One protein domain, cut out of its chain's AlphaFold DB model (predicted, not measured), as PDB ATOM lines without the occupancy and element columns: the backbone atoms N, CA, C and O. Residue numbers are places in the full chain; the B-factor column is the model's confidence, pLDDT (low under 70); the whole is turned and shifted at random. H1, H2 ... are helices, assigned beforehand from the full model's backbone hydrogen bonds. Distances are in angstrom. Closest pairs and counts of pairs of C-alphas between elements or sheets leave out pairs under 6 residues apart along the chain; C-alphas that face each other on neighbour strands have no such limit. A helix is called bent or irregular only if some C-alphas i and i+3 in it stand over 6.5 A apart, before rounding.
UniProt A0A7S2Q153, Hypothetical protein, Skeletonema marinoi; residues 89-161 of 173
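This is residues 89 to 161 of the 173 residues of the protein "Hypothetical protein" of Skeletonema marinoi (UniProt A0A7S2Q153). The longest helix, H1, makes an arm whose first part, residues 92 to 100, sticks out from a small body of helices; its other end meets H2 in a V. In that body H4 crosses H2, H3 packs on the first residues of H4, and a long link leads to the short H5 close to H3. The 73 printed residues hold five named helices, H1 to H5 in chain order, and no named strand: the class is all helix. The whole is only just loose, close to compact, with a radius of gyration of the C-alphas of 13.5 A, and elongated, spanning 43 by 24 by 19 A.

H1, residues 92 to 108, is 24.3 A long and begins at C-alpha 92 (185.139, 230.744, 208.537). H2 is residues 110 to 121, 16.0 A; H3 is residues 125 to 131, 9.8 A. H4, residues 135 to 146, 15.0 A, is neither bent nor irregular, but only just: C-alphas 143 and 146 are 6.3 A apart. H5, residues 158 to 161, 5.2 A, ends at C-alpha 161 (219.839, 245.159, 193.811).

H1, with residues 102 to 106 alone, touches residues 112 to 114 of H2 in a helical hairpin, opposite ways at 36 degrees, only just a steep tilt; the closest C-alphas, of Ala 106 and Tyr 113, are 5.2 A apart. H2 touches H4 at a steep tilt of 48 degrees, opposite ways, closest at C-alphas 119 and 139, 5.3 A. H3 touches H4 about perpendicular, 76 degrees, closest at C-alphas 128 and 135, 6.2 A. H3 and H5 are close but not clearly touching, closest at C-alphas 131 and 160, 6.2 A. In H1 to H4 every O i to N i+4 pair is within hydrogen-bond range; H5 is too short for one.

The C-alphas of Ser 91 and Glu 158 are farthest apart, 44.3 A. The printed part has no cut; the link H4 to H5, 11 residues, is long. Residues 89 to 94 and 149 to 161 have pLDDT under 70.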
ATOM      1  N   PRO A  89     184.858 238.967 212.390       54.72
ATOM      2  CA  PRO A  89     186.211 238.466 212.110       54.72
ATOM      3  C   PRO A  89     186.497 237.036 212.608       54.72
ATOM      4  O   PRO A  89     187.542 236.478 212.291       54.72
ATOM      5  N   ASN A  90     185.571 236.418 213.349       54.91
ATOM      6  CA  ASN A  90     185.732 235.081 213.931       54.91
ATOM      7  C   ASN A  90     185.057 233.950 213.131       54.91
ATOM      8  O   ASN A  90     185.089 232.802 213.569       54.91
ATOM      9  N   SER A  91     184.443 234.237 211.979       58.19
ATOM     10  CA  SER A  91     183.780 233.221 211.154       58.19
ATOM     11  C   SER A  91     184.707 232.636 210.077       58.19
ATOM     12  O   SER A  91     185.595 233.308 209.548       58.19
ATOM     13  N   ASP A  92     184.467 231.380 209.682       63.38
ATOM     14  CA  ASP A  92     185.139 230.744 208.537       63.38
ATOM     15  C   ASP A  92     184.969 231.538 207.225       63.38
ATOM     16  O   ASP A  92     185.759 231.379 206.293       63.38
ATOM     17  N   ALA A  93     183.959 232.410 207.142       62.25
ATOM     18  CA  ALA A  93     183.740 233.312 206.019       62.25
ATOM     19  C   ALA A  93     184.814 234.411 205.946       62.25
ATOM     20  O   ALA A  93     185.386 234.609 204.873       62.25
ATOM     21  N   ALA A  94     185.182 235.039 207.069       64.69
ATOM     22  CA  ALA A  94     186.264 236.029 207.119       64.69
ATOM     23  C   ALA A  94     187.603 235.421 206.665       64.69
ATOM     24  O   ALA A  94     188.293 235.989 205.817       64.69
ATOM     25  N   LYS A  95     187.909 234.195 207.116       72.12
ATOM     26  CA  LYS A  95     189.083 233.437 206.649       72.12
ATOM     27  C   LYS A  95     189.025 233.128 205.154       72.12
ATOM     28  O   LYS A  95     190.040 233.232 204.471       72.12
ATOM     29  N   LYS A  96     187.854 232.770 204.613       75.56
ATOM     30  CA  LYS A  96     187.671 232.528 203.169       75.56
ATOM     31  C   LYS A  96     187.820 233.807 202.344       75.56
ATOM     32  O   LYS A  96     188.371 233.745 201.247       75.56
ATOM     33  N   ILE A  97     187.339 234.943 202.843       79.00
ATOM     34  CA  ILE A  97     187.472 236.248 202.184       79.00
ATOM     35  C   ILE A  97     188.938 236.680 202.181       79.00
ATOM     36  O   ILE A  97     189.459 237.015 201.117       79.00
ATOM     37  N   GLN A  98     189.618 236.574 203.324       81.06
ATOM     38  CA  GLN A  98     191.052 236.834 203.428       81.06
ATOM     39  C   GLN A  98     191.839 235.919 202.483       81.06
ATOM     40  O   GLN A  98     192.563 236.418 201.637       81.06
ATOM     41  N   MET A  99     191.575 234.610 202.475       80.44
ATOM     42  CA  MET A  99     192.187 233.667 201.524       80.44
ATOM     43  C   MET A  99     191.979 234.047 200.053       80.44
ATOM     44  O   MET A  99     192.868 233.848 199.225       80.44
ATOM     45  N   ARG A 100     190.806 234.575 199.683       82.62
ATOM     46  CA  ARG A 100     190.547 235.040 198.309       82.62
ATOM     47  C   ARG A 100     191.322 236.316 197.989       82.62
ATOM     48  O   ARG A 100     191.825 236.427 196.872       82.62
ATOM     49  N   LYS A 101     191.406 237.252 198.940       83.44
ATOM     50  CA  LYS A 101     192.216 238.473 198.825       83.44
ATOM     51  C   LYS A 101     193.691 238.108 198.669       83.44
ATOM     52  O   LYS A 101     194.313 238.521 197.699       83.44
ATOM     53  N   ASP A 102     194.192 237.249 199.543       81.25
ATOM     54  CA  ASP A 102     195.570 236.764 199.569       81.25
ATOM     55  C   ASP A 102     195.937 236.051 198.277       81.25
ATOM     56  O   ASP A 102     196.956 236.347 197.671       81.25
ATOM     57  N   ARG A 103     195.067 235.159 197.792       81.94
ATOM     58  CA  ARG A 103     195.294 234.444 196.532       81.94
ATOM     59  C   ARG A 103     195.336 235.379 195.326       81.94
ATOM     60  O   ARG A 103     196.053 235.096 194.371       81.94
ATOM     61  N   ARG A 104     194.537 236.448 195.342       85.69
ATOM     62  CA  ARG A 104     194.560 237.470 194.292       85.69
ATOM     63  C   ARG A 104     195.854 238.274 194.372       85.69
ATOM     64  O   ARG A 104     196.563 238.356 193.380       85.69
ATOM     65  N   MET A 105     196.190 238.772 195.559       82.69
ATOM     66  CA  MET A 105     197.394 239.565 195.792       82.69
ATOM     67  C   MET A 105     198.658 238.768 195.461       82.69
ATOM     68  O   MET A 105     199.452 239.225 194.664       82.69
ATOM     69  N   ALA A 106     198.786 237.528 195.931       84.50
ATOM     70  CA  ALA A 106     199.931 236.669 195.628       84.50
ATOM     71  C   ALA A 106     200.123 236.386 194.126       84.50
ATOM     72  O   ALA A 106     201.224 236.046 193.702       84.50
ATOM     73  N   ARG A 107     199.052 236.476 193.327       82.12
ATOM     74  CA  ARG A 107     199.112 236.296 191.872       82.12
ATOM     75  C   ARG A 107     199.483 237.588 191.154       82.12
ATOM     76  O   ARG A 107     200.279 237.541 190.224       82.12
ATOM     77  N   ASP A 108     198.836 238.684 191.530       83.62
ATOM     78  CA  ASP A 108     198.932 239.950 190.808       83.62
ATOM     79  C   ASP A 108     200.158 240.764 191.270       83.62
ATOM     80  O   ASP A 108     200.829 241.366 190.438       83.62
ATOM     81  N   ASP A 109     200.493 240.714 192.565       80.62
ATOM     82  CA  ASP A 109     201.673 241.334 193.179       80.62
ATOM     83  C   ASP A 109     202.213 240.482 194.359       80.62
ATOM     84  O   ASP A 109     201.809 240.646 195.523       80.62
ATOM     85  N   PRO A 110     203.133 239.539 194.084       80.94
ATOM     86  CA  PRO A 110     203.685 238.660 195.109       80.94
ATOM     87  C   PRO A 110     204.526 239.409 196.151       80.94
ATOM     88  O   PRO A 110     204.583 238.971 197.301       80.94
ATOM     89  N   MET A 111     205.150 240.537 195.790       78.19
ATOM     90  CA  MET A 111     205.976 241.313 196.721       78.19
ATOM     91  C   MET A 111     205.104 241.987 197.775       78.19
ATOM     92  O   MET A 111     205.372 241.862 198.973       78.19
ATOM     93  N   ARG A 112     203.999 242.598 197.342       83.56
ATOM     94  CA  ARG A 112     203.023 243.211 198.242       83.56
ATOM     95  C   ARG A 112     202.331 242.194 199.144       83.56
ATOM     96  O   ARG A 112     202.120 242.463 200.323       83.56
ATOM     97  N   TYR A 113     202.046 240.997 198.628       85.12
ATOM     98  CA  TYR A 113     201.527 239.895 199.444       85.12
ATOM     99  C   TYR A 113     202.501 239.480 200.555       85.12
ATOM    100  O   TYR A 113     202.098 239.317 201.710       85.12
ATOM    101  N   CYS A 114     203.786 239.323 200.227       82.75
ATOM    102  CA  CYS A 114     204.804 238.982 201.216       82.75
ATOM    103  C   CYS A 114     204.978 240.084 202.271       82.75
ATOM    104  O   CYS A 114     205.119 239.759 203.449       82.75
ATOM    105  N   ALA A 115     204.912 241.359 201.880       86.44
ATOM    106  CA  ALA A 115     204.962 242.489 202.808       86.44
ATOM    107  C   ALA A 115     203.740 242.533 203.749       86.44
ATOM    108  O   ALA A 115     203.908 242.591 204.966       86.44
ATOM    109  N   ASP A 116     202.517 242.390 203.220       86.94
ATOM    110  CA  ASP A 116     201.275 242.336 204.017       86.94
ATOM    111  C   ASP A 116     201.303 241.192 205.042       86.94
ATOM    112  O   ASP A 116     200.910 241.353 206.201       86.94
ATOM    113  N   ARG A 117     201.819 240.019 204.652       86.38
ATOM    114  CA  ARG A 117     201.985 238.874 205.561       86.38
ATOM    115  C   ARG A 117     203.081 239.085 206.597       86.38
ATOM    116  O   ARG A 117     202.885 238.674 207.740       86.38
ATOM    117  N   CYS A 118     204.195 239.710 206.228       87.56
ATOM    118  CA  CYS A 118     205.264 240.058 207.163       87.56
ATOM    119  C   CYS A 118     204.731 240.984 208.264       87.56
ATOM    120  O   CYS A 118     204.852 240.647 209.438       87.56
ATOM    121  N   VAL A 119     204.020 242.054 207.905       86.12
ATOM    122  CA  VAL A 119     203.446 242.993 208.882       86.12
ATOM    123  C   VAL A 119     202.352 242.338 209.735       86.12
ATOM    124  O   VAL A 119     202.342 242.466 210.957       86.12
ATOM    125  N   SER A 120     201.441 241.578 209.120       85.88
ATOM    126  CA  SER A 120     200.297 240.997 209.844       85.88
ATOM    127  C   SER A 120     200.637 239.779 210.709       85.88
ATOM    128  O   SER A 120     199.966 239.545 211.715       85.88
ATOM    129  N   THR A 121     201.638 238.980 210.328       83.75
ATOM    130  CA  THR A 121     201.977 237.715 211.014       83.75
ATOM    131  C   THR A 121     203.366 237.695 211.646       83.75
ATOM    132  O   THR A 121     203.653 236.777 212.412       83.75
ATOM    133  N   GLY A 122     204.225 238.673 211.342       79.75
ATOM    134  CA  GLY A 122     205.617 238.731 211.798       79.75
ATOM    135  C   GLY A 122     206.574 237.791 211.055       79.75
ATOM    136  O   GLY A 122     207.723 237.651 211.460       79.75
ATOM    137  N   ASN A 123     206.131 237.123 209.982       80.06
ATOM    138  CA  ASN A 123     206.963 236.202 209.201       80.06
ATOM    139  C   ASN A 123     207.702 236.949 208.078       80.06
ATOM    140  O   ASN A 123     207.317 236.876 206.910       80.06
ATOM    141  N   CYS A 124     208.754 237.681 208.443       83.12
ATOM    142  CA  CYS A 124     209.491 238.585 207.555       83.12
ATOM    143  C   CYS A 124     210.755 237.973 206.930       83.12
ATOM    144  O   CYS A 124     211.498 238.670 206.249       83.12
ATOM    145  N   GLN A 125     210.976 236.667 207.097       80.75
ATOM    146  CA  GLN A 125     212.241 235.984 206.802       80.75
ATOM    147  C   GLN A 125     212.797 236.210 205.384       80.75
ATOM    148  O   GLN A 125     213.994 236.384 205.214       80.75
ATOM    149  N   VAL A 126     211.932 236.284 204.366       78.94
ATOM    150  CA  VAL A 126     212.358 236.570 202.980       78.94
ATOM    151  C   VAL A 126     212.988 237.961 202.854       78.94
ATOM    152  O   VAL A 126     213.946 238.142 202.113       78.94
ATOM    153  N   TRP A 127     212.446 238.941 203.569       77.12
ATOM    154  CA  TRP A 127     212.920 240.321 203.557       77.12
ATOM    155  C   TRP A 127     214.099 240.517 204.518       77.12
ATOM    156  O   TRP A 127     215.030 241.238 204.182       77.12
ATOM    157  N   GLU A 128     214.107 239.837 205.667       81.25
ATOM    158  CA  GLU A 128     215.262 239.811 206.578       81.25
ATOM    159  C   GLU A 128     216.516 239.305 205.856       81.25
ATOM    160  O   GLU A 128     217.543 239.977 205.870       81.25
ATOM    161  N   ASP A 129     216.404 238.174 205.150       78.56
ATOM    162  CA  ASP A 129     217.523 237.562 204.429       78.56
ATOM    163  C   ASP A 129     217.940 238.372 203.187       78.56
ATOM    164  O   ASP A 129     219.113 238.389 202.820       78.56
ATOM    165  N   MET A 130     216.994 239.038 202.515       70.69
ATOM    166  CA  MET A 130     217.286 239.821 201.308       70.69
ATOM    167  C   MET A 130     217.908 241.188 201.632       70.69
ATOM    168  O   MET A 130     218.682 241.713 200.827       70.69
ATOM    169  N   PHE A 131     217.602 241.751 202.809       71.00
ATOM    170  CA  PHE A 131     217.983 243.118 203.178       71.00
ATOM    171  C   PHE A 131     218.889 243.241 204.401       71.00
ATOM    172  O   PHE A 131     219.276 244.362 204.725       71.00
ATOM    173  N   ASP A 132     219.272 242.134 205.045       76.62
ATOM    174  CA  ASP A 132     220.092 242.131 206.269       76.62
ATOM    175  C   ASP A 132     219.518 243.066 207.359       76.62
ATOM    176  O   ASP A 132     220.236 243.693 208.141       76.62
ATOM    177  N   LEU A 133     218.189 243.177 207.394       75.75
ATOM    178  CA  LEU A 133     217.445 243.982 208.357       75.75
ATOM    179  C   LEU A 133     216.838 243.084 209.432       75.75
ATOM    180  O   LEU A 133     216.498 241.926 209.190       75.75
ATOM    181  N   SER A 134     216.641 243.636 210.629       82.38
ATOM    182  CA  SER A 134     215.863 242.944 211.653       82.38
ATOM    183  C   SER A 134     214.369 242.949 211.310       82.38
ATOM    184  O   SER A 134     213.871 243.880 210.676       82.38
ATOM    185  N   ALA A 135     213.618 241.958 211.807       81.38
ATOM    186  CA  ALA A 135     212.167 241.843 211.607       81.38
ATOM    187  C   ALA A 135     211.406 243.165 211.821       81.38
ATOM    188  O   ALA A 135     210.482 243.498 211.087       81.38
ATOM    189  N   LYS A 136     211.818 243.946 212.828       83.56
ATOM    190  CA  LYS A 136     211.183 245.223 213.183       83.56
ATOM    191  C   LYS A 136     211.450 246.321 212.157       83.56
ATOM    192  O   LYS A 136     210.555 247.107 211.873       83.56
ATOM    193  N   GLU A 137     212.665 246.375 211.623       80.25
ATOM    194  CA  GLU A 137     213.052 247.339 210.588       80.25
ATOM    195  C   GLU A 137     212.383 246.996 209.254       80.25
ATOM    196  O   GLU A 137     211.912 247.889 208.556       80.25
ATOM    197  N   VAL A 138     212.245 245.701 208.946       82.12
ATOM    198  CA  VAL A 138     211.493 245.233 207.776       82.12
ATOM    199  C   VAL A 138     210.016 245.605 207.873       82.12
ATOM    200  O   VAL A 138     209.448 246.067 206.892       82.12
ATOM    201  N   MET A 139     209.379 245.424 209.033       81.94
ATOM    202  CA  MET A 139     207.963 245.773 209.199       81.94
ATOM    203  C   MET A 139     207.710 247.267 208.964       81.94
ATOM    204  O   MET A 139     206.781 247.602 208.235       81.94
ATOM    205  N   ALA A 140     208.563 248.141 209.513       83.12
ATOM    206  CA  ALA A 140     208.476 249.584 209.282       83.12
ATOM    207  C   ALA A 140     208.655 249.925 207.793       83.12
ATOM    208  O   ALA A 140     207.846 250.647 207.218       83.12
ATOM    209  N   PHE A 141     209.646 249.313 207.139       80.38
ATOM    210  CA  PHE A 141     209.857 249.471 205.702       80.38
ATOM    211  C   PHE A 141     208.655 248.982 204.875       80.38
ATOM    212  O   PHE A 141     208.237 249.648 203.933       80.38
ATOM    213  N   CYS A 142     208.059 247.838 205.213       82.56
ATOM    214  CA  CYS A 142     206.894 247.317 204.501       82.56
ATOM    215  C   CYS A 142     205.668 248.236 204.626       82.56
ATOM    216  O   CYS A 142     204.960 248.412 203.634       82.56
ATOM    217  N   GLU A 143     205.420 248.809 205.806       83.19
ATOM    218  CA  GLU A 143     204.313 249.747 206.043       83.19
ATOM    219  C   GLU A 143     204.513 251.078 205.307       83.19
ATOM    220  O   GLU A 143     203.580 251.560 204.666       83.19
ATOM    221  N   GLU A 144     205.724 251.637 205.361       79.06
ATOM    222  CA  GLU A 144     206.039 252.944 204.775       79.06
ATOM    223  C   GLU A 144     206.218 252.884 203.254       79.06
ATOM    224  O   GLU A 144     205.805 253.806 202.559       79.06
ATOM    225  N   CYS A 145     206.794 251.802 202.720       76.50
ATOM    226  CA  CYS A 145     207.266 251.759 201.334       76.50
ATOM    227  C   CYS A 145     206.488 250.814 200.402       76.50
ATOM    228  O   CYS A 145     206.279 251.119 199.231       76.50
ATOM    229  N   VAL A 146     206.091 249.627 200.878       76.56
ATOM    230  CA  VAL A 146     205.485 248.588 200.012       76.56
ATOM    231  C   VAL A 146     203.956 248.628 200.055       76.56
ATOM    232  O   VAL A 146     203.282 248.216 199.108       76.56
ATOM    233  N   LEU A 147     203.390 249.085 201.172       77.31
ATOM    234  CA  LEU A 147     201.948 249.109 201.405       77.31
ATOM    235  C   LEU A 147     201.330 250.508 201.299       77.31
ATOM    236  O   LEU A 147     200.100 250.589 201.239       77.31
ATOM    237  N   SER A 148     202.135 251.572 201.234       74.69
ATOM    238  CA  SER A 148     201.663 252.929 200.959       74.69
ATOM    239  C   SER A 148     201.241 253.041 199.488       74.69
ATOM    240  O   SER A 148     201.984 252.727 198.565       74.69
ATOM    241  N   GLU A 149     199.983 253.418 199.246       60.00
ATOM    242  CA  GLU A 149     199.430 253.547 197.885       60.00
ATOM    243  C   GLU A 149     199.622 254.956 197.295       60.00
ATOM    244  O   GLU A 149     199.309 255.178 196.126       60.00
ATOM    245  N   GLU A 150     200.111 255.905 198.100       59.03
ATOM    246  CA  GLU A 150     200.126 257.341 197.791       59.03
ATOM    247  C   GLU A 150     201.534 257.926 197.560       59.03
ATOM    248  O   GLU A 150     201.635 259.049 197.065       59.03
ATOM    249  N   GLU A 151     202.613 257.193 197.862       55.31
ATOM    250  CA  GLU A 151     203.999 257.671 197.720       55.31
ATOM    251  C   GLU A 151     204.728 257.033 196.523       55.31
ATOM    252  O   GLU A 151     204.395 255.935 196.073       55.31
ATOM    253  N   GLU A 152     205.701 257.761 195.957       57.62
ATOM    254  CA  GLU A 152     206.540 257.270 194.856       57.62
ATOM    255  C   GLU A 152     207.236 255.955 195.254       57.62
ATOM    256  O   GLU A 152     207.700 255.842 196.391       57.62
ATOM    257  N   PRO A 153     207.331 254.960 194.344       58.97
ATOM    258  CA  PRO A 153     207.996 253.696 194.638       58.97
ATOM    259  C   PRO A 153     209.415 253.986 195.115       58.97
ATOM    260  O   PRO A 153     210.216 254.560 194.380       58.97
ATOM    261  N   CYS A 154     209.692 253.626 196.364       63.28
ATOM    262  CA  CYS A 154     210.910 254.037 197.044       63.28
ATOM    263  C   CYS A 154     212.137 253.555 196.275       63.28
ATOM    264  O   CYS A 154     212.185 252.401 195.834       63.28
ATOM    265  N   ASP A 155     213.145 254.420 196.163       60.75
ATOM    266  CA  ASP A 155     214.432 254.054 195.587       60.75
ATOM    267  C   ASP A 155     215.061 252.941 196.427       60.75
ATOM    268  O   ASP A 155     215.566 253.155 197.531       60.75
ATOM    269  N   VAL A 156     214.987 251.723 195.897       58.53
ATOM    270  CA  VAL A 156     215.537 250.520 196.507       58.53
ATOM    271  C   VAL A 156     217.066 250.693 196.565       58.53
ATOM    272  O   VAL A 156     217.694 250.747 195.504       58.53
ATOM    273  N   PRO A 157     217.693 250.828 197.754       58.19
ATOM    274  CA  PRO A 157     219.114 251.181 197.849       58.19
ATOM    275  C   PRO A 157     220.000 250.173 197.101       58.19
ATOM    276  O   PRO A 157     219.737 248.986 197.171       58.19
ATOM    277  N   GLU A 158     221.084 250.577 196.429       57.38
ATOM    278  CA  GLU A 158     221.844 249.704 195.494       57.38
ATOM    279  C   GLU A 158     222.265 248.327 196.056       57.38
ATOM    280  O   GLU A 158     222.251 247.328 195.338       57.38
ATOM    281  N   LYS A 159     222.527 248.224 197.366       59.69
ATOM    282  CA  LYS A 159     222.809 246.943 198.050       59.69
ATOM    283  C   LYS A 159     221.675 245.911 197.927       59.69
ATOM    284  O   LYS A 159     221.914 244.710 197.985       59.69
ATOM    285  N   PHE A 160     220.447 246.387 197.759       60.06
ATOM    286  CA  PHE A 160     219.224 245.611 197.590       60.06
ATOM    287  C   PHE A 160     219.172 244.984 196.189       60.06
ATOM    288  O   PHE A 160     218.713 243.854 196.036       60.06
ATOM    289  N   LEU A 161     219.687 245.686 195.171       61.94
ATOM    290  CA  LEU A 161     219.839 245.159 193.811       61.94
ATOM    291  C   LEU A 161     220.995 244.157 193.731       61.94
ATOM    292  O   LEU A 161     220.877 243.140 193.052       61.94
TER     293      LEU A 161